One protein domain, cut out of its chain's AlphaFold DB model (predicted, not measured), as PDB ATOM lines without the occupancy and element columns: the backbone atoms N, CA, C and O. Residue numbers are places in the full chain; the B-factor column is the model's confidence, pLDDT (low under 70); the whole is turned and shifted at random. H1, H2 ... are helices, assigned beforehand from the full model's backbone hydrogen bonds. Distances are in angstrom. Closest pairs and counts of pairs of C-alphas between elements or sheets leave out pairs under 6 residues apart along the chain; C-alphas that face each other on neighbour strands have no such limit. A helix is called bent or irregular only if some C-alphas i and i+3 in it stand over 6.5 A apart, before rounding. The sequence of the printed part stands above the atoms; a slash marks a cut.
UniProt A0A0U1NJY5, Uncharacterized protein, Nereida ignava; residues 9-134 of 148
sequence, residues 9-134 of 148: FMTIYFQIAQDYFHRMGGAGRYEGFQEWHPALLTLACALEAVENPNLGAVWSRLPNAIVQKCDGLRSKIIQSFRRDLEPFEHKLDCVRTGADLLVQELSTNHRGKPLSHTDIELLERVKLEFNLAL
ATOM      1  N   PHE A   9      41.219  12.149 -24.058       95.50
ATOM      2  CA  PHE A   9      41.118  12.534 -22.655       95.50
ATOM      3  C   PHE A   9      42.033  11.709 -21.756       95.50
ATOM      4  O   PHE A   9      42.775  12.271 -20.953       95.50
ATOM      5  N   MET A  10      42.019  10.385 -21.924       94.19
ATOM      6  CA  MET A  10      42.848   9.474 -21.135       94.19
ATOM      7  C   MET A  10      44.328   9.745 -21.396       94.19
ATOM      8  O   MET A  10      45.116   9.894 -20.463       94.19
ATOM      9  N   THR A  11      44.698   9.871 -22.668       93.25
ATOM     10  CA  THR A  11      46.079  10.131 -23.079       93.25
ATOM     11  C   THR A  11      46.592  11.451 -22.511       93.25
ATOM     12  O   THR A  11      47.653  11.483 -21.893       93.25
ATOM     13  N   ILE A  12      45.824  12.531 -22.660       96.31
ATOM     14  CA  ILE A  12      46.208  13.867 -22.195       96.31
ATOM     15  C   ILE A  12      46.267  13.926 -20.662       96.31
ATOM     16  O   ILE A  12      47.195  14.530 -20.117       96.31
ATOM     17  N   TYR A  13      45.343  13.261 -19.961       96.12
ATOM     18  CA  TYR A  13      45.399  13.141 -18.506       96.12
ATOM     19  C   TYR A  13      46.720  12.508 -18.051       96.12
ATOM     20  O   TYR A  13      47.488  13.146 -17.329       96.12
ATOM     21  N   PHE A  14      47.015  11.286 -18.506       93.94
ATOM     22  CA  PHE A  14      48.175  10.529 -18.028       93.94
ATOM     23  C   PHE A  14      49.504  11.139 -18.482       93.94
ATOM     24  O   PHE A  14      50.444  11.232 -17.696       93.94
ATOM     25  N   GLN A  15      49.595  11.560 -19.745       94.50
ATOM     26  CA  GLN A  15      50.869  11.954 -20.355       94.50
ATOM     27  C   GLN A  15      51.206  13.435 -20.191       94.50
ATOM     28  O   GLN A  15      52.351  13.820 -20.419       94.50
ATOM     29  N   ILE A  16      50.229  14.281 -19.848       94.69
ATOM     30  CA  ILE A  16      50.448  15.727 -19.737       94.69
ATOM     31  C   ILE A  16      50.108  16.212 -18.335       94.69
ATOM     32  O   ILE A  16      50.995  16.705 -17.644       94.69
ATOM     33  N   ALA A  17      48.849  16.093 -17.910       94.25
ATOM     34  CA  ALA A  17      48.415  16.676 -16.644       94.25
ATOM     35  C   ALA A  17      49.047  15.956 -15.445       94.25
ATOM     36  O   ALA A  17      49.739  16.579 -14.640       94.25
ATOM     37  N   GLN A  18      48.846  14.642 -15.340       93.75
ATOM     38  CA  GLN A  18      49.332  13.852 -14.215       93.75
ATOM     39  C   GLN A  18      50.864  13.771 -14.198       93.75
ATOM     40  O   GLN A  18      51.474  13.995 -13.155       93.75
ATOM     41  N   ASP A  19      51.495  13.523 -15.351       93.12
ATOM     42  CA  ASP A  19      52.959  13.510 -15.483       93.12
ATOM     43  C   ASP A  19      53.595  14.842 -15.046       93.12
ATOM     44  O   ASP A  19      54.582  14.835 -14.309       93.12
ATOM     45  N   TYR A  20      52.999  15.987 -15.404       94.00
ATOM     46  CA  TYR A  20      53.496  17.291 -14.959       94.00
ATOM     47  C   TYR A  20      53.482  17.415 -13.432       94.00
ATOM     48  O   TYR A  20      54.503  17.765 -12.835       94.00
ATOM     49  N   PHE A  21      52.356  17.108 -12.778       92.62
ATOM     50  CA  PHE A  21      52.268  17.234 -11.319       92.62
ATOM     51  C   PHE A  21      53.143  16.217 -10.587       92.62
ATOM     52  O   PHE A  21      53.755  16.588  -9.586       92.62
ATOM     53  N   HIS A  22      53.302  14.999 -11.114       90.38
ATOM     54  CA  HIS A  22      54.256  14.029 -10.575       90.38
ATOM     55  C   HIS A  22      55.701  14.539 -10.638       90.38
ATOM     56  O   HIS A  22      56.412  14.476  -9.639       90.38
ATOM     57  N   ARG A  23      56.146  15.088 -11.778       91.00
ATOM     58  CA  ARG A  23      57.522  15.603 -11.930       91.00
ATOM     59  C   ARG A  23      57.794  16.834 -11.077       91.00
ATOM     60  O   ARG A  23      58.900  17.012 -10.580       91.00
ATOM     61  N   MET A  24      56.789  17.691 -10.932       88.50
ATOM     62  CA  MET A  24      56.917  18.967 -10.231       88.50
ATOM     63  C   MET A  24      56.616  18.864  -8.734       88.50
ATOM     64  O   MET A  24      56.743  19.859  -8.025       88.50
ATOM     65  N   GLY A  25      56.230  17.679  -8.253       83.06
ATOM     66  CA  GLY A  25      55.960  17.413  -6.846       83.06
ATOM     67  C   GLY A  25      54.627  17.959  -6.337       83.06
ATOM     68  O   GLY A  25      54.526  18.147  -5.135       83.06
ATOM     69  N   GLY A  26      53.642  18.219  -7.214       83.31
ATOM     70  CA  GLY A  26      52.245  18.592  -6.912       83.31
ATOM     71  C   GLY A  26      52.005  19.236  -5.540       83.31
ATOM     72  O   GLY A  26      52.122  20.457  -5.393       83.31
ATOM     73  N   ALA A  27      51.709  18.390  -4.545       78.56
ATOM     74  CA  ALA A  27      51.413  18.740  -3.152       78.56
ATOM     75  C   ALA A  27      52.517  19.534  -2.428       78.56
ATOM     76  O   ALA A  27      52.223  20.352  -1.564       78.56
ATOM     77  N   GLY A  28      53.784  19.319  -2.778       81.00
ATOM     78  CA  GLY A  28      54.935  20.012  -2.200       81.00
ATOM     79  C   GLY A  28      55.303  21.328  -2.889       81.00
ATOM     80  O   GLY A  28      56.168  22.043  -2.389       81.00
ATOM     81  N   ARG A  29      54.684  21.657  -4.034       85.44
ATOM     82  CA  ARG A  29      55.045  22.840  -4.836       85.44
ATOM     83  C   ARG A  29      53.938  23.880  -4.937       85.44
ATOM     84  O   ARG A  29      54.238  25.071  -4.987       85.44
ATOM     85  N   TYR A  30      52.681  23.450  -5.006       85.69
ATOM     86  CA  TYR A  30      51.556  24.348  -5.246       85.69
ATOM     87  C   TYR A  30      50.644  24.405  -4.024       85.69
ATOM     88  O   TYR A  30      50.066  23.399  -3.617       85.69
ATOM     89  N   GLU A  31      50.492  25.601  -3.457       84.38
ATOM     90  CA  GLU A  31      49.590  25.833  -2.332       84.38
ATOM     91  C   GLU A  31      48.155  25.424  -2.688       84.38
ATOM     92  O   GLU A  31      47.634  25.759  -3.757       84.38
ATOM     93  N   GLY A  32      47.532  24.673  -1.779       84.88
ATOM     94  CA  GLY A  32      46.185  24.156  -1.961       84.88
ATOM     95  C   GLY A  32      46.083  23.028  -2.983       84.88
ATOM     96  O   GLY A  32      44.966  22.685  -3.337       84.88
ATOM     97  N   PHE A  33      47.184  22.446  -3.476       90.00
ATOM     98  CA  PHE A  33      47.115  21.272  -4.347       90.00
ATOM     99  C   PHE A  33      46.477  20.073  -3.635       90.00
ATOM    100  O   PHE A  33      46.718  19.815  -2.459       90.00
ATOM    101  N   GLN A  34      45.679  19.324  -4.387       90.44
ATOM    102  CA  GLN A  34      45.043  18.085  -3.985       90.44
ATOM    103  C   GLN A  34      45.122  17.135  -5.180       90.44
ATOM    104  O   GLN A  34      45.047  17.571  -6.331       90.44
ATOM    105  N   GLU A  35      45.247  15.840  -4.910       90.75
ATOM    106  CA  GLU A  35      45.511  14.807  -5.921       90.75
ATOM    107  C   GLU A  35      44.414  14.687  -7.002       90.75
ATOM    108  O   GLU A  35      44.647  14.120  -8.064       90.75
ATOM    109  N   TRP A  36      43.218  15.252  -6.785       92.12
ATOM    110  CA  TRP A  36      42.141  15.274  -7.785       92.12
ATOM    111  C   TRP A  36      42.243  16.458  -8.765       92.12
ATOM    112  O   TRP A  36      41.601  16.443  -9.819       92.12
ATOM    113  N   HIS A  37      43.050  17.482  -8.465       94.38
ATOM    114  CA  HIS A  37      43.204  18.658  -9.329       94.38
ATOM    115  C   HIS A  37      43.696  18.350 -10.746       94.38
ATOM    116  O   HIS A  37      43.167  18.970 -11.669       94.38
ATOM    117  N   PRO A  38      44.636  17.414 -10.987       94.94
ATOM    118  CA  PRO A  38      45.027  17.048 -12.347       94.94
ATOM    119  C   PRO A  38      43.841  16.552 -13.190       94.94
ATOM    120  O   PRO A  38      43.722  16.909 -14.365       94.94
ATOM    121  N   ALA A  39      42.931  15.777 -12.587       95.81
ATOM    122  CA  ALA A  39      41.743  15.263 -13.264       95.81
ATOM    123  C   ALA A  39      40.757  16.392 -13.590       95.81
ATOM    124  O   ALA A  39      40.323  16.507 -14.740       95.81
ATOM    125  N   LEU A  40      40.456  17.277 -12.625       95.50
ATOM    126  CA  LEU A  40      39.561  18.410 -12.891       95.50
ATOM    127  C   LEU A  40      40.171  19.412 -13.881       95.50
ATOM    128  O   LEU A  40      39.464  19.888 -14.764       95.50
ATOM    129  N   LEU A  41      41.475  19.696 -13.799       96.06
ATOM    130  CA  LEU A  41      42.173  20.548 -14.766       96.06
ATOM    131  C   LEU A  41      42.053  19.986 -16.185       96.06
ATOM    132  O   LEU A  41      41.776  20.736 -17.120       96.06
ATOM    133  N   THR A  42      42.228  18.673 -16.336       97.25
ATOM    134  CA  THR A  42      42.064  17.995 -17.626       97.25
ATOM    135  C   THR A  42      40.642  18.165 -18.155       97.25
ATOM    136  O   THR A  42      40.477  18.574 -19.303       97.25
ATOM    137  N   LEU A  43      39.622  17.939 -17.317       96.50
ATOM    138  CA  LEU A  43      38.224  18.123 -17.713       96.50
ATOM    139  C   LEU A  43      37.909  19.571 -18.095       96.50
ATOM    140  O   LEU A  43      37.305  19.807 -19.137       96.50
ATOM    141  N   ALA A  44      38.352  20.537 -17.295       95.50
ATOM    142  CA  ALA A  44      38.138  21.955 -17.557       95.50
ATOM    143  C   ALA A  44      38.748  22.376 -18.905       95.50
ATOM    144  O   ALA A  44      38.095  23.039 -19.709       95.50
ATOM    145  N   CYS A  45      39.971  21.923 -19.196       96.62
ATOM    146  CA  CYS A  45      40.625  22.182 -20.477       96.62
ATOM    147  C   CYS A  45      39.923  21.480 -21.650       96.62
ATOM    148  O   CYS A  45      39.828  22.058 -22.730       96.62
ATOM    149  N   ALA A  46      39.438  20.249 -21.456       96.50
ATOM    150  CA  ALA A  46      38.701  19.511 -22.478       96.50
ATOM    151  C   ALA A  46      37.388  20.219 -22.832       96.50
ATOM    152  O   ALA A  46      37.085  20.415 -24.006       96.50
ATOM    153  N   LEU A  47      36.648  20.659 -21.812       95.00
ATOM    154  CA  LEU A  47      35.417  21.428 -21.965       95.00
ATOM    155  C   LEU A  47      35.673  22.779 -22.650       95.00
ATOM    156  O   LEU A  47      34.878  23.193 -23.487       95.00
ATOM    157  N   GLU A  48      36.798  23.433 -22.360       95.50
ATOM    158  CA  GLU A  48      37.202  24.677 -23.028       95.50
ATOM    159  C   GLU A  48      37.587  24.448 -24.490       95.50
ATOM    160  O   GLU A  48      37.242  25.247 -25.357       95.50
ATOM    161  N   ALA A  49      38.249  23.331 -24.791       95.44
ATOM    162  CA  ALA A  49      38.601  22.966 -26.158       95.44
ATOM    163  C   ALA A  49      37.376  22.665 -27.039       95.44
ATOM    164  O   ALA A  49      37.468  22.827 -28.254       95.44
ATOM    165  N   VAL A  50      36.254  22.255 -26.439       94.44
ATOM    166  CA  VAL A  50      34.970  22.023 -27.128       94.44
ATOM    167  C   VAL A  50      33.963  23.161 -26.924       94.44
ATOM    168  O   VAL A  50      32.784  22.977 -27.207       94.44
ATOM    169  N   GLU A  51      34.419  24.314 -26.420       90.62
ATOM    170  CA  GLU A  51      33.616  25.534 -26.243       90.62
ATOM    171  C   GLU A  51      32.357  25.336 -25.374       90.62
ATOM    172  O   GLU A  51      31.318  25.959 -25.587       90.62
ATOM    173  N   ASN A  52      32.432  24.466 -24.360       87.38
ATOM    174  CA  ASN A  52      31.304  24.226 -23.463       87.38
ATOM    175  C   ASN A  52      31.008  25.479 -22.607       87.38
ATOM    176  O   ASN A  52      31.919  26.013 -21.974       87.38
ATOM    177  N   PRO A  53      29.750  25.937 -22.501       78.88
ATOM    178  CA  PRO A  53      29.419  27.154 -21.758       78.88
ATOM    179  C   PRO A  53      29.578  27.024 -20.230       78.88
ATOM    180  O   PRO A  53      29.721  28.032 -19.539       78.88
ATOM    181  N   ASN A  54      29.606  25.808 -19.671       73.50
ATOM    182  CA  ASN A  54      29.598  25.576 -18.217       73.50
ATOM    183  C   ASN A  54      30.988  25.628 -17.554       73.50
ATOM    184  O   ASN A  54      31.235  24.976 -16.543       73.50
ATOM    185  N   LEU A  55      31.915  26.412 -18.101       83.94
ATOM    186  CA  LEU A  55      33.317  26.421 -17.666       83.94
ATOM    187  C   LEU A  55      33.582  27.238 -16.403       83.94
ATOM    188  O   LEU A  55      34.452  26.872 -15.613       83.94
ATOM    189  N   GLY A  56      32.852  28.337 -16.194       82.06
ATOM    190  CA  GLY A  56      33.131  29.271 -15.096       82.06
ATOM    191  C   GLY A  56      33.109  28.601 -13.719       82.06
ATOM    192  O   GLY A  56      34.020  28.797 -12.917       82.06
ATOM    193  N   ALA A  57      32.115  27.740 -13.485       83.12
ATOM    194  CA  ALA A  57      31.960  27.001 -12.233       83.12
ATOM    195  C   ALA A  57      33.020  25.904 -12.031       83.12
ATOM    196  O   ALA A  57      33.293  25.525 -10.894       83.12
ATOM    197  N   VAL A  58      33.612  25.387 -13.112       88.56
ATOM    198  CA  VAL A  58      34.678  24.378 -13.046       88.56
ATOM    199  C   VAL A  58      36.001  25.050 -12.687       88.56
ATOM    200  O   VAL A  58      36.698  24.610 -11.773       88.56
ATOM    201  N   TRP A  59      36.319  26.171 -13.341       91.12
ATOM    202  CA  TRP A  59      37.544  26.925 -13.076       91.12
ATOM    203  C   TRP A  59      37.607  27.483 -11.654       91.12
ATOM    204  O   TRP A  59      38.680  27.472 -11.059       91.12
ATOM    205  N   SER A  60      36.478  27.910 -11.078       90.06
ATOM    206  CA  SER A  60      36.436  28.447  -9.709       90.06
ATOM    207  C   SER A  60      36.764  27.421  -8.622       90.06
ATOM    208  O   SER A  60      36.985  27.800  -7.475       90.06
ATOM    209  N   ARG A  61      36.756  26.124  -8.951       90.44
ATOM    210  CA  ARG A  61      37.058  25.035  -8.010       90.44
ATOM    211  C   ARG A  61      38.518  24.611  -8.031       90.44
ATOM    212  O   ARG A  61      38.938  23.867  -7.152       90.44
ATOM    213  N   LEU A  62      39.283  25.075  -9.015       91.31
ATOM    214  CA  LEU A  62      40.722  24.868  -9.068       91.31
ATOM    215  C   LEU A  62      41.435  26.040  -8.378       91.31
ATOM    216  O   LEU A  62      41.085  27.197  -8.620       91.31
ATOM    217  N   PRO A  63      42.477  25.785  -7.568       90.62
ATOM    218  CA  PRO A  63      43.302  26.856  -7.029       90.62
ATOM    219  C   PRO A  63      43.919  27.688  -8.159       90.62
ATOM    220  O   PRO A  63      44.438  27.142  -9.135       90.62
ATOM    221  N   ASN A  64      43.954  29.014  -8.000       88.94
ATOM    222  CA  ASN A  64      44.528  29.920  -9.006       88.94
ATOM    223  C   ASN A  64      45.971  29.554  -9.392       88.94
ATOM    224  O   ASN A  64      46.364  29.726 -10.546       88.94
ATOM    225  N   ALA A  65      46.760  29.024  -8.449       87.50
ATOM    226  CA  ALA A  65      48.115  28.549  -8.717       87.50
ATOM    227  C   ALA A  65      48.141  27.419  -9.763       87.50
ATOM    228  O   ALA A  65      48.978  27.440 -10.659       87.50
ATOM    229  N   ILE A  66      47.181  26.494  -9.705       88.00
ATOM    230  CA  ILE A  66      47.051  25.380 -10.651       88.00
ATOM    231  C   ILE A  66      46.604  25.870 -12.028       88.00
ATOM    232  O   ILE A  66      47.103  25.408 -13.053       88.00
ATOM    233  N   VAL A  67      45.689  26.840 -12.065       87.44
ATOM    234  CA  VAL A  67      45.134  27.354 -13.325       87.44
ATOM    235  C   VAL A  67      46.137  28.236 -14.077       87.44
ATOM    236  O   VAL A  67      46.213  28.156 -15.302       87.44
ATOM    237  N   GLN A  68      46.883  29.089 -13.366       86.00
ATOM    238  CA  GLN A  68      47.655  30.182 -13.975       86.00
ATOM    239  C   GLN A  68      49.175  30.069 -13.795       86.00
ATOM    240  O   GLN A  68      49.914  30.707 -14.538       86.00
ATOM    241  N   LYS A  69      49.670  29.292 -12.821       85.06
ATOM    242  CA  LYS A  69      51.098  29.287 -12.437       85.06
ATOM    243  C   LYS A  69      51.826  27.970 -12.726       85.06
ATOM    244  O   LYS A  69      52.954  27.794 -12.278       85.06
ATOM    245  N   CYS A  70      51.217  27.062 -13.486       87.69
ATOM    246  CA  CYS A  70      51.826  25.790 -13.885       87.69
ATOM    247  C   CYS A  70      52.511  25.875 -15.260       87.69
ATOM    248  O   CYS A  70      52.193  25.089 -16.143       87.69
ATOM    249  N   ASP A  71      53.396  26.851 -15.480       87.12
ATOM    250  CA  ASP A  71      54.262  26.938 -16.676       87.12
ATOM    251  C   ASP A  71      53.536  26.761 -18.032       87.12
ATOM    252  O   ASP A  71      54.016  26.086 -18.942       87.12
ATOM    253  N   GLY A  72      52.332  27.326 -18.172       89.88
ATOM    254  CA  GLY A  72      51.533  27.204 -19.399       89.88
ATOM    255  C   GLY A  72      50.854  25.840 -19.611       89.88
ATOM    256  O   GLY A  72      50.332  25.585 -20.699       89.88
ATOM    257  N   LEU A  73      50.806  24.976 -18.587       93.50
ATOM    258  CA  LEU A  73      50.182  23.648 -18.629       93.50
ATOM    259  C   LEU A  73      48.751  23.690 -19.174       93.50
ATOM    260  O   LEU A  73      48.423  22.904 -20.059       93.50
ATOM    261  N   ARG A  74      47.918  24.631 -18.707       94.56
ATOM    262  CA  ARG A  74      46.542  24.811 -19.201       94.56
ATOM    263  C   ARG A  74      46.511  24.968 -20.722       94.56
ATOM    264  O   ARG A  74      45.833  24.207 -21.404       94.56
ATOM    265  N   SER A  75      47.285  25.909 -21.260       94.75
ATOM    266  CA  SER A  75      47.352  26.161 -22.704       94.75
ATOM    267  C   SER A  75      47.822  24.928 -23.478       94.75
ATOM    268  O   SER A  75      47.257  24.603 -24.520       94.75
ATOM    269  N   LYS A  76      48.807  24.194 -22.942       95.75
ATOM    270  CA  LYS A  76      49.319  22.951 -23.539       95.75
ATOM    271  C   LYS A  76      48.263  21.841 -23.589       95.75
ATOM    272  O   LYS A  76      48.156  21.139 -24.598       95.75
ATOM    273  N   ILE A  77      47.482  21.683 -22.520       96.88
ATOM    274  CA  ILE A  77      46.391  20.704 -22.446       96.88
ATOM    275  C   ILE A  77      45.277  21.090 -23.431       96.88
ATOM    276  O   ILE A  77      44.876  20.256 -24.239       96.88
ATOM    277  N   ILE A  78      44.832  22.355 -23.438       96.75
ATOM    278  CA  ILE A  78      43.794  22.845 -24.368       96.75
ATOM    279  C   ILE A  78      44.220  22.642 -25.825       96.75
ATOM    280  O   ILE A  78      43.433  22.158 -26.635       96.75
ATOM    281  N   GLN A  79      45.465  22.980 -26.174       96.88
ATOM    282  CA  GLN A  79      45.968  22.798 -27.537       96.88
ATOM    283  C   GLN A  79      46.007  21.319 -27.939       96.88
ATOM    284  O   GLN A  79      45.640  20.988 -29.067       96.88
ATOM    285  N   SER A  80      46.402  20.433 -27.019       96.56
ATOM    286  CA  SER A  80      46.367  18.985 -27.259       96.56
ATOM    287  C   SER A  80      44.942  18.501 -27.507       96.56
ATOM    288  O   SER A  80      44.711  17.814 -28.492       96.56
ATOM    289  N   PHE A  81      43.965  18.943 -26.709       97.25
ATOM    290  CA  PHE A  81      42.564  18.593 -26.942       97.25
ATOM    291  C   PHE A  81      42.028  19.127 -28.266       97.25
ATOM    292  O   PHE A  81      41.374  18.385 -28.987       97.25
ATOM    293  N   ARG A  82      42.315  20.385 -28.623       95.94
ATOM    294  CA  ARG A  82      41.876  20.955 -29.908       95.94
ATOM    295  C   ARG A  82      42.396  20.157 -31.100       95.94
ATOM    296  O   ARG A  82      41.650  19.973 -32.052       95.94
ATOM    297  N   ARG A  83      43.645  19.687 -31.032       95.88
ATOM    298  CA  ARG A  83      44.258  18.833 -32.056       95.88
ATOM    299  C   ARG A  83      43.651  17.429 -32.052       95.88
ATOM    300  O   ARG A  83      43.233  16.945 -33.092       95.88
ATOM    301  N   ASP A  84      43.595  16.788 -30.891       94.75
ATOM    302  CA  ASP A  84      43.297  15.355 -30.795       94.75
ATOM    303  C   ASP A  84      41.786  15.061 -30.840       94.75
ATOM    304  O   ASP A  84      41.392  13.942 -31.151       94.75
ATOM    305  N   LEU A  85      40.933  16.059 -30.572       93.81
ATOM    306  CA  LEU A  85      39.481  15.977 -30.761       93.81
ATOM    307  C   LEU A  85      39.025  16.458 -32.145       93.81
ATOM    308  O   LEU A  85      37.841  16.334 -32.449       93.81
ATOM    309  N   GLU A  86      39.907  17.022 -32.977       92.25
ATOM    310  CA  GLU A  86      39.553  17.521 -34.316       92.25
ATOM    311  C   GLU A  86      38.846  16.473 -35.195       92.25
ATOM    312  O   GLU A  86      37.803  16.824 -35.747       92.25
ATOM    313  N   PRO A  87      39.270  15.190 -35.210       90.81
ATOM    314  CA  PRO A  87      38.626  14.157 -36.026       90.81
ATOM    315  C   PRO A  87      37.235  13.713 -35.547       90.81
ATOM    316  O   PRO A  87      36.594  12.901 -36.212       90.81
ATOM    317  N   PHE A  88      36.778  14.159 -34.373       89.69
ATOM    318  CA  PHE A  88      35.528  13.694 -33.771       89.69
ATOM    319  C   PHE A  88      34.382  14.659 -34.091       89.69
ATOM    320  O   PHE A  88      34.443  15.838 -33.745       89.69
ATOM    321  N   GLU A  89      33.292  14.142 -34.663       88.81
ATOM    322  CA  GLU A  89      32.067  14.923 -34.904       88.81
ATOM    323  C   GLU A  89      31.407  15.345 -33.580       88.81
ATOM    324  O   GLU A  89      31.077  16.512 -33.369       88.81
ATOM    325  N   HIS A  90      31.296  14.410 -32.632       91.56
ATOM    326  CA  HIS A  90      30.696  14.632 -31.315       91.56
ATOM    327  C   HIS A  90      31.766  14.775 -30.225       91.56
ATOM    328  O   HIS A  90      31.928  13.922 -29.347       91.56
ATOM    329  N   LYS A  91      32.531  15.874 -30.275       93.94
ATOM    330  CA  LYS A  91      33.672  16.114 -29.368       93.94
ATOM    331  C   LYS A  91      33.287  16.055 -27.887       93.94
ATOM    332  O   LYS A  91      34.019  15.470 -27.094       93.94
ATOM    333  N   LEU A  92      32.133  16.613 -27.513       92.50
ATOM    334  CA  LEU A  92      31.653  16.588 -26.126       92.50
ATOM    335  C   LEU A  92      31.363  15.162 -25.633       92.50
ATOM    336  O   LEU A  92      31.690  14.839 -24.494       92.50
ATOM    337  N   ASP A  93      30.812  14.294 -26.481       92.69
ATOM    338  CA  ASP A  93      30.547  12.897 -26.113       92.69
ATOM    339  C   ASP A  93      31.848  12.096 -25.988       92.69
ATOM    340  O   ASP A  93      31.980  11.254 -25.097       92.69
ATOM    341  N   CYS A  94      32.858  12.421 -26.803       93.00
ATOM    342  CA  CYS A  94      34.211  11.889 -26.642       93.00
ATOM    343  C   CYS A  94      34.819  12.301 -25.289       93.00
ATOM    344  O   CYS A  94      35.382  11.456 -24.588       93.00
ATOM    345  N   VAL A  95      34.645  13.563 -24.876       94.56
ATOM    346  CA  VAL A  95      35.074  14.057 -23.555       94.56
ATOM    347  C   VAL A  95      34.329  13.350 -22.421       94.56
ATOM    348  O   VAL A  95      34.978  12.892 -21.485       94.56
ATOM    349  N   ARG A  96      33.000  13.200 -22.510       94.38
ATOM    350  CA  ARG A  96      32.187  12.469 -21.515       94.38
ATOM    351  C   ARG A  96      32.647  11.023 -21.364       94.38
ATOM    352  O   ARG A  96      32.955  10.589 -20.261       94.38
ATOM    353  N   THR A  97      32.806  10.325 -22.485       94.50
ATOM    354  CA  THR A  97      33.318   8.949 -22.504       94.50
ATOM    355  C   THR A  97      34.711   8.870 -21.876       94.50
ATOM    356  O   THR A  97      35.003   7.959 -21.109       94.50
ATOM    357  N   GLY A  98      35.585   9.830 -22.178       94.44
ATOM    358  CA  GLY A  98      36.929   9.904 -21.609       94.44
ATOM    359  C   GLY A  98      36.933  10.144 -20.100       94.44
ATOM    360  O   GLY A  98      37.707   9.517 -19.379       94.44
ATOM    361  N   ALA A  99      36.039  11.006 -19.621       94.69
ATOM    362  CA  ALA A  99      35.841  11.276 -18.204       94.69
ATOM    363  C   ALA A  99      35.346  10.027 -17.452       94.69
ATOM    364  O   ALA A  99      35.898   9.691 -16.402       94.69
ATOM    365  N   ASP A 100      34.384   9.293 -18.020       93.75
ATOM    366  CA  ASP A 100      33.889   8.030 -17.460       93.75
ATOM    367  C   ASP A 100      34.988   6.961 -17.409       93.75
ATOM    368  O   ASP A 100      35.153   6.278 -16.395       93.75
ATOM    369  N   LEU A 101      35.788   6.847 -18.474       93.00
ATOM    370  CA  LEU A 101      36.936   5.939 -18.516       93.00
ATOM    371  C   LEU A 101      37.984   6.290 -17.456       93.00
ATOM    372  O   LEU A 101      38.547   5.382 -16.848       93.00
ATOM    373  N   LEU A 102      38.231   7.579 -17.199       92.69
ATOM    374  CA  LEU A 102      39.162   7.992 -16.151       92.69
ATOM    375  C   LEU A 102      38.632   7.613 -14.767       92.69
ATOM    376  O   LEU A 102      39.376   7.075 -13.954       92.69
ATOM    377  N   VAL A 103      37.343   7.841 -14.504       92.62
ATOM    378  CA  VAL A 103      36.705   7.429 -13.246       92.62
ATOM    379  C   VAL A 103      36.790   5.913 -13.058       92.62
ATOM    380  O   VAL A 103      37.084   5.451 -11.955       92.62
ATOM    381  N   GLN A 104      36.563   5.133 -14.118       90.25
ATOM    382  CA  GLN A 104      36.727   3.680 -14.078       90.25
ATOM    383  C   GLN A 104      38.174   3.289 -13.773       90.25
ATOM    384  O   GLN A 104      38.402   2.476 -12.881       90.25
ATOM    385  N   GLU A 105      39.147   3.898 -14.448       88.25
ATOM    386  CA  GLU A 105      40.564   3.598 -14.240       88.25
ATOM    387  C   GLU A 105      41.013   3.943 -12.810       88.25
ATOM    388  O   GLU A 105      41.650   3.122 -12.155       88.25
ATOM    389  N   LEU A 106      40.596   5.096 -12.271       86.94
ATOM    390  CA  LEU A 106      40.864   5.488 -10.880       86.94
ATOM    391  C   LEU A 106      40.151   4.584  -9.861       86.94
ATOM    392  O   LEU A 106      40.616   4.436  -8.733       86.94
ATOM    393  N   SER A 107      39.030   3.966 -10.244       85.44
ATOM    394  CA  SER A 107      38.324   2.997  -9.397       85.44
ATOM    395  C   SER A 107      38.992   1.623  -9.353       85.44
ATOM    396  O   SER A 107      38.725   0.831  -8.447       85.44
ATOM    397  N   THR A 108      39.877   1.333 -10.307       79.00
ATOM    398  CA  THR A 108      40.630   0.084 -10.352       79.00
ATOM    399  C   THR A 108      42.019   0.288  -9.768       79.00
ATOM    400  O   THR A 108      42.875   0.931 -10.362       79.00
ATOM    401  N   ASN A 109      42.292  -0.308  -8.608       63.66
ATOM    402  CA  ASN A 109      43.660  -0.343  -8.103       63.66
ATOM    403  C   ASN A 109      44.528  -1.183  -9.064       63.66
ATOM    404  O   ASN A 109      44.159  -2.317  -9.385       63.66
ATOM    405  N   HIS A 110      45.702  -0.681  -9.465       57.28
ATOM    406  CA  HIS A 110      46.616  -1.302 -10.443       57.28
ATOM    407  C   HIS A 110      47.092  -2.736 -10.097       57.28
ATOM    408  O   HIS A 110      47.854  -3.337 -10.851       57.28
ATOM    409  N   ARG A 111      46.681  -3.307  -8.955       59.00
ATOM    410  CA  ARG A 111      47.057  -4.657  -8.497       59.00
ATOM    411  C   ARG A 111      45.896  -5.506  -7.959       59.00
ATOM    412  O   ARG A 111      46.155  -6.468  -7.243       59.00
ATOM    413  N   GLY A 112      44.638  -5.141  -8.228       61.47
ATOM    414  CA  GLY A 112      43.474  -5.893  -7.725       61.47
ATOM    415  C   GLY A 112      43.310  -5.855  -6.199       61.47
ATOM    416  O   GLY A 112      42.617  -6.690  -5.625       61.47
ATOM    417  N   LYS A 113      43.965  -4.901  -5.527       69.06
ATOM    418  CA  LYS A 113      43.778  -4.637  -4.098       69.06
ATOM    419  C   LYS A 113      42.567  -3.720  -3.889       69.06
ATOM    420  O   LYS A 113      42.298  -2.895  -4.762       69.06
ATOM    421  N   PRO A 114      41.880  -3.797  -2.736       75.88
ATOM    422  CA  PRO A 114      40.924  -2.768  -2.344       75.88
ATOM    423  C   PRO A 114      41.573  -1.380  -2.414       75.88
ATOM    424  O   PRO A 114      42.772  -1.239  -2.145       75.88
ATOM    425  N   LEU A 115      40.799  -0.372  -2.814       81.12
ATOM    426  CA  LEU A 115      41.226   1.023  -2.736       81.12
ATOM    427  C   LEU A 115      41.503   1.385  -1.273       81.12
ATOM    428  O   LEU A 115      40.802   0.912  -0.373       81.12
ATOM    429  N   SER A 116      42.528   2.200  -1.027       85.75
ATOM    430  CA  SER A 116      42.704   2.775   0.305       85.75
ATOM    431  C   SER A 116      41.575   3.769   0.596       85.75
ATOM    432  O   SER A 116      40.899   4.239  -0.319       85.75
ATOM    433  N   HIS A 117      41.374   4.119   1.866       86.06
ATOM    434  CA  HIS A 117      40.389   5.139   2.239       86.06
ATOM    435  C   HIS A 117      40.629   6.460   1.492       86.06
ATOM    436  O   HIS A 117      39.703   7.044   0.944       86.06
ATOM    437  N   THR A 118      41.892   6.875   1.390       85.44
ATOM    438  CA  THR A 118      42.298   8.085   0.669       85.44
ATOM    439  C   THR A 118      42.003   7.994  -0.828       85.44
ATOM    440  O   THR A 118      41.544   8.969  -1.417       85.44
ATOM    441  N   ASP A 119      42.203   6.827  -1.448       86.44
ATOM    442  CA  ASP A 119      41.868   6.624  -2.864       86.44
ATOM    443  C   ASP A 119      40.351   6.676  -3.104       86.44
ATOM    444  O   ASP A 119      39.899   7.151  -4.145       86.44
ATOM    445  N   ILE A 120      39.552   6.202  -2.140       89.38
ATOM    446  CA  ILE A 120      38.087   6.285  -2.197       89.38
ATOM    447  C   ILE A 120      37.644   7.747  -2.120       89.38
ATOM    448  O   ILE A 120      36.909   8.193  -2.999       89.38
ATOM    449  N   GLU A 121      38.135   8.506  -1.140       89.94
ATOM    450  CA  GLU A 121      37.821   9.935  -0.994       89.94
ATOM    451  C   GLU A 121      38.227  10.732  -2.241       89.94
ATOM    452  O   GLU A 121      37.477  11.583  -2.729       89.94
ATOM    453  N   LEU A 122      39.397  10.418  -2.806       89.75
ATOM    454  CA  LEU A 122      39.869  10.986  -4.064       89.75
ATOM    455  C   LEU A 122      38.892  10.703  -5.208       89.75
ATOM    456  O   LEU A 122      38.485  11.616  -5.929       89.75
ATOM    457  N   LEU A 123      38.526   9.434  -5.386       91.81
ATOM    458  CA  LEU A 123      37.636   8.990  -6.450       91.81
ATOM    459  C   LEU A 123      36.249   9.627  -6.325       91.81
ATOM    460  O   LEU A 123      35.681  10.071  -7.325       91.81
ATOM    461  N   GLU A 124      35.698   9.686  -5.114       93.94
ATOM    462  CA  GLU A 124      34.423  10.346  -4.833       93.94
ATOM    463  C   GLU A 124      34.482  11.832  -5.172       93.94
ATOM    464  O   GLU A 124      33.565  12.362  -5.807       93.94
ATOM    465  N   ARG A 125      35.595  12.492  -4.838       94.31
ATOM    466  CA  ARG A 125      35.809  13.892  -5.186       94.31
ATOM    467  C   ARG A 125      35.869  14.101  -6.698       94.31
ATOM    468  O   ARG A 125      35.180  14.985  -7.200       94.31
ATOM    469  N   VAL A 126      36.618  13.276  -7.434       93.88
ATOM    470  CA  VAL A 126      36.682  13.347  -8.908       93.88
ATOM    471  C   VAL A 126      35.297  13.145  -9.525       93.88
ATOM    472  O   VAL A 126      34.878  13.951 -10.355       93.88
ATOM    473  N   LYS A 127      34.552  12.121  -9.085       94.50
ATOM    474  CA  LYS A 127      33.184  11.846  -9.560       94.50
ATOM    475  C   LYS A 127      32.250  13.032  -9.342       94.50
ATOM    476  O   LYS A 127      31.523  13.412 -10.255       94.50
ATOM    477  N   LEU A 128      32.273  13.618  -8.145       93.81
ATOM    478  CA  LEU A 128      31.449  14.777  -7.809       93.81
ATOM    479  C   LEU A 128      31.731  15.948  -8.754       93.81
ATOM    480  O   LEU A 128      30.804  16.536  -9.311       93.81
ATOM    481  N   GLU A 129      33.007  16.274  -8.947       93.25
ATOM    482  CA  GLU A 129      33.422  17.393  -9.790       93.25
ATOM    483  C   GLU A 129      33.082  17.165 -11.267       93.25
ATOM    484  O   GLU A 129      32.580  18.068 -11.938       93.25
ATOM    485  N   PHE A 130      33.276  15.941 -11.758       94.00
ATOM    486  CA  PHE A 130      32.959  15.574 -13.137       94.00
ATOM    487  C   PHE A 130      31.458  15.644 -13.399       94.00
ATOM    488  O   PHE A 130      31.036  16.256 -14.379       94.00
ATOM    489  N   ASN A 131      30.646  15.102 -12.490       91.81
ATOM    490  CA  ASN A 131      29.194  15.180 -12.591       91.81
ATOM    491  C   ASN A 131      28.723  16.632 -12.615       91.81
ATOM    492  O   ASN A 131      27.912  16.998 -13.456       91.81
ATOM    493  N   LEU A 132      29.257  17.490 -11.746       89.44
ATOM    494  CA  LEU A 132      28.858  18.897 -11.706       89.44
ATOM    495  C   LEU A 132      29.249  19.639 -12.989       89.44
ATOM    496  O   LEU A 132      28.425  20.374 -13.528       89.44
ATOM    497  N   ALA A 133      30.442  19.385 -13.528       89.38
ATOM    498  CA  ALA A 133      30.902  19.971 -14.787       89.38
ATOM    499  C   ALA A 133      30.106  19.486 -16.017       89.38
ATOM    500  O   ALA A 133      29.850  20.261 -16.939       89.38
ATOM    501  N   LEU A 134      29.705  18.211 -16.039       88.81
ATOM    502  CA  LEU A 134      29.039  17.573 -17.181       88.81
ATOM    503  C   LEU A 134      27.505  17.606 -17.108       88.81
ATOM    504  O   LEU A 134      26.852  17.424 -18.138       88.81
TER     505      LEU A 134
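This is residues 9 to 134 of the 148 residues of an uncharacterized protein of Nereida ignava (UniProt A0A0U1NJY5). H2 runs through the core, and the long hairpin of H6 and H7 lies side by side with it in an up-and-down bundle, each helix running against the one before. H1 and H5 pack steeply on H2, while H3 folds back along it and short H4 lies near H2 and H5. The printed part has 126 residues with seven named helices, H1 to H7 in chain order, and no named strand: all helix. It is compact, radius of gyration of the C-alphas 14.0 A, spanning 38 by 30 by 25 A.

H1, residues 9 to 24, touches the hub H2, residues 37 to 49, at a steep tilt of 46 degrees; the closest C-alphas, of Ala 17 and Pro 38, are 5.5 A apart. H2 and H3, residues 53 to 59, form a hairpin, with the closest C-alphas, of Ala 44 and Val 58, 6.2 A apart. H4, residues 64 to 68, is close to but not clearly touching H2, at 7.6 A between the closest C-alphas, of Leu 41 and Val 67. H5, residues 73 to 84, touches H2 at a steep tilt of 51 degrees, closest at C-alphas 45 and 78, 5.1 A. H6, residues 91 to 107, touches residues 43 to 47 of H2 alone, at a shallow tilt of 11 degrees, closest at C-alphas 95 and 46, 6.6 A. H7, residues 117 to 134, forms a hairpin with H6, closest at C-alphas 123 and 106, 6.5 A. Every O i to N i+4 pair is within hydrogen-bond range in H2, H4, H5, H6 and H7, against 10 of 12 in H1 and 1 of 3 in H3, where 1 of 4 O i to N i+3 pairs is.

H1 begins at C-alpha 9 (41.118, 12.534, -22.655) and H7 ends at C-alpha 134 (29.039, 17.573, -17.181). H1 is 21.1 A long, H2 18.0 A, H5 16.3 A, H6 24.3 A and H7 25.7 A. H3 is irregular, with C-alphas 53 and 56 7.9 A apart, and H1 only just, with C-alphas 15 and 18 6.6 A apart.

The two C-alphas farthest apart, of Gly 28 and Glu 89, are 40.2 A apart. The printed part has no cut; its one long link is residues 25 to 36. Residues 109 to 113 have pLDDT under 70.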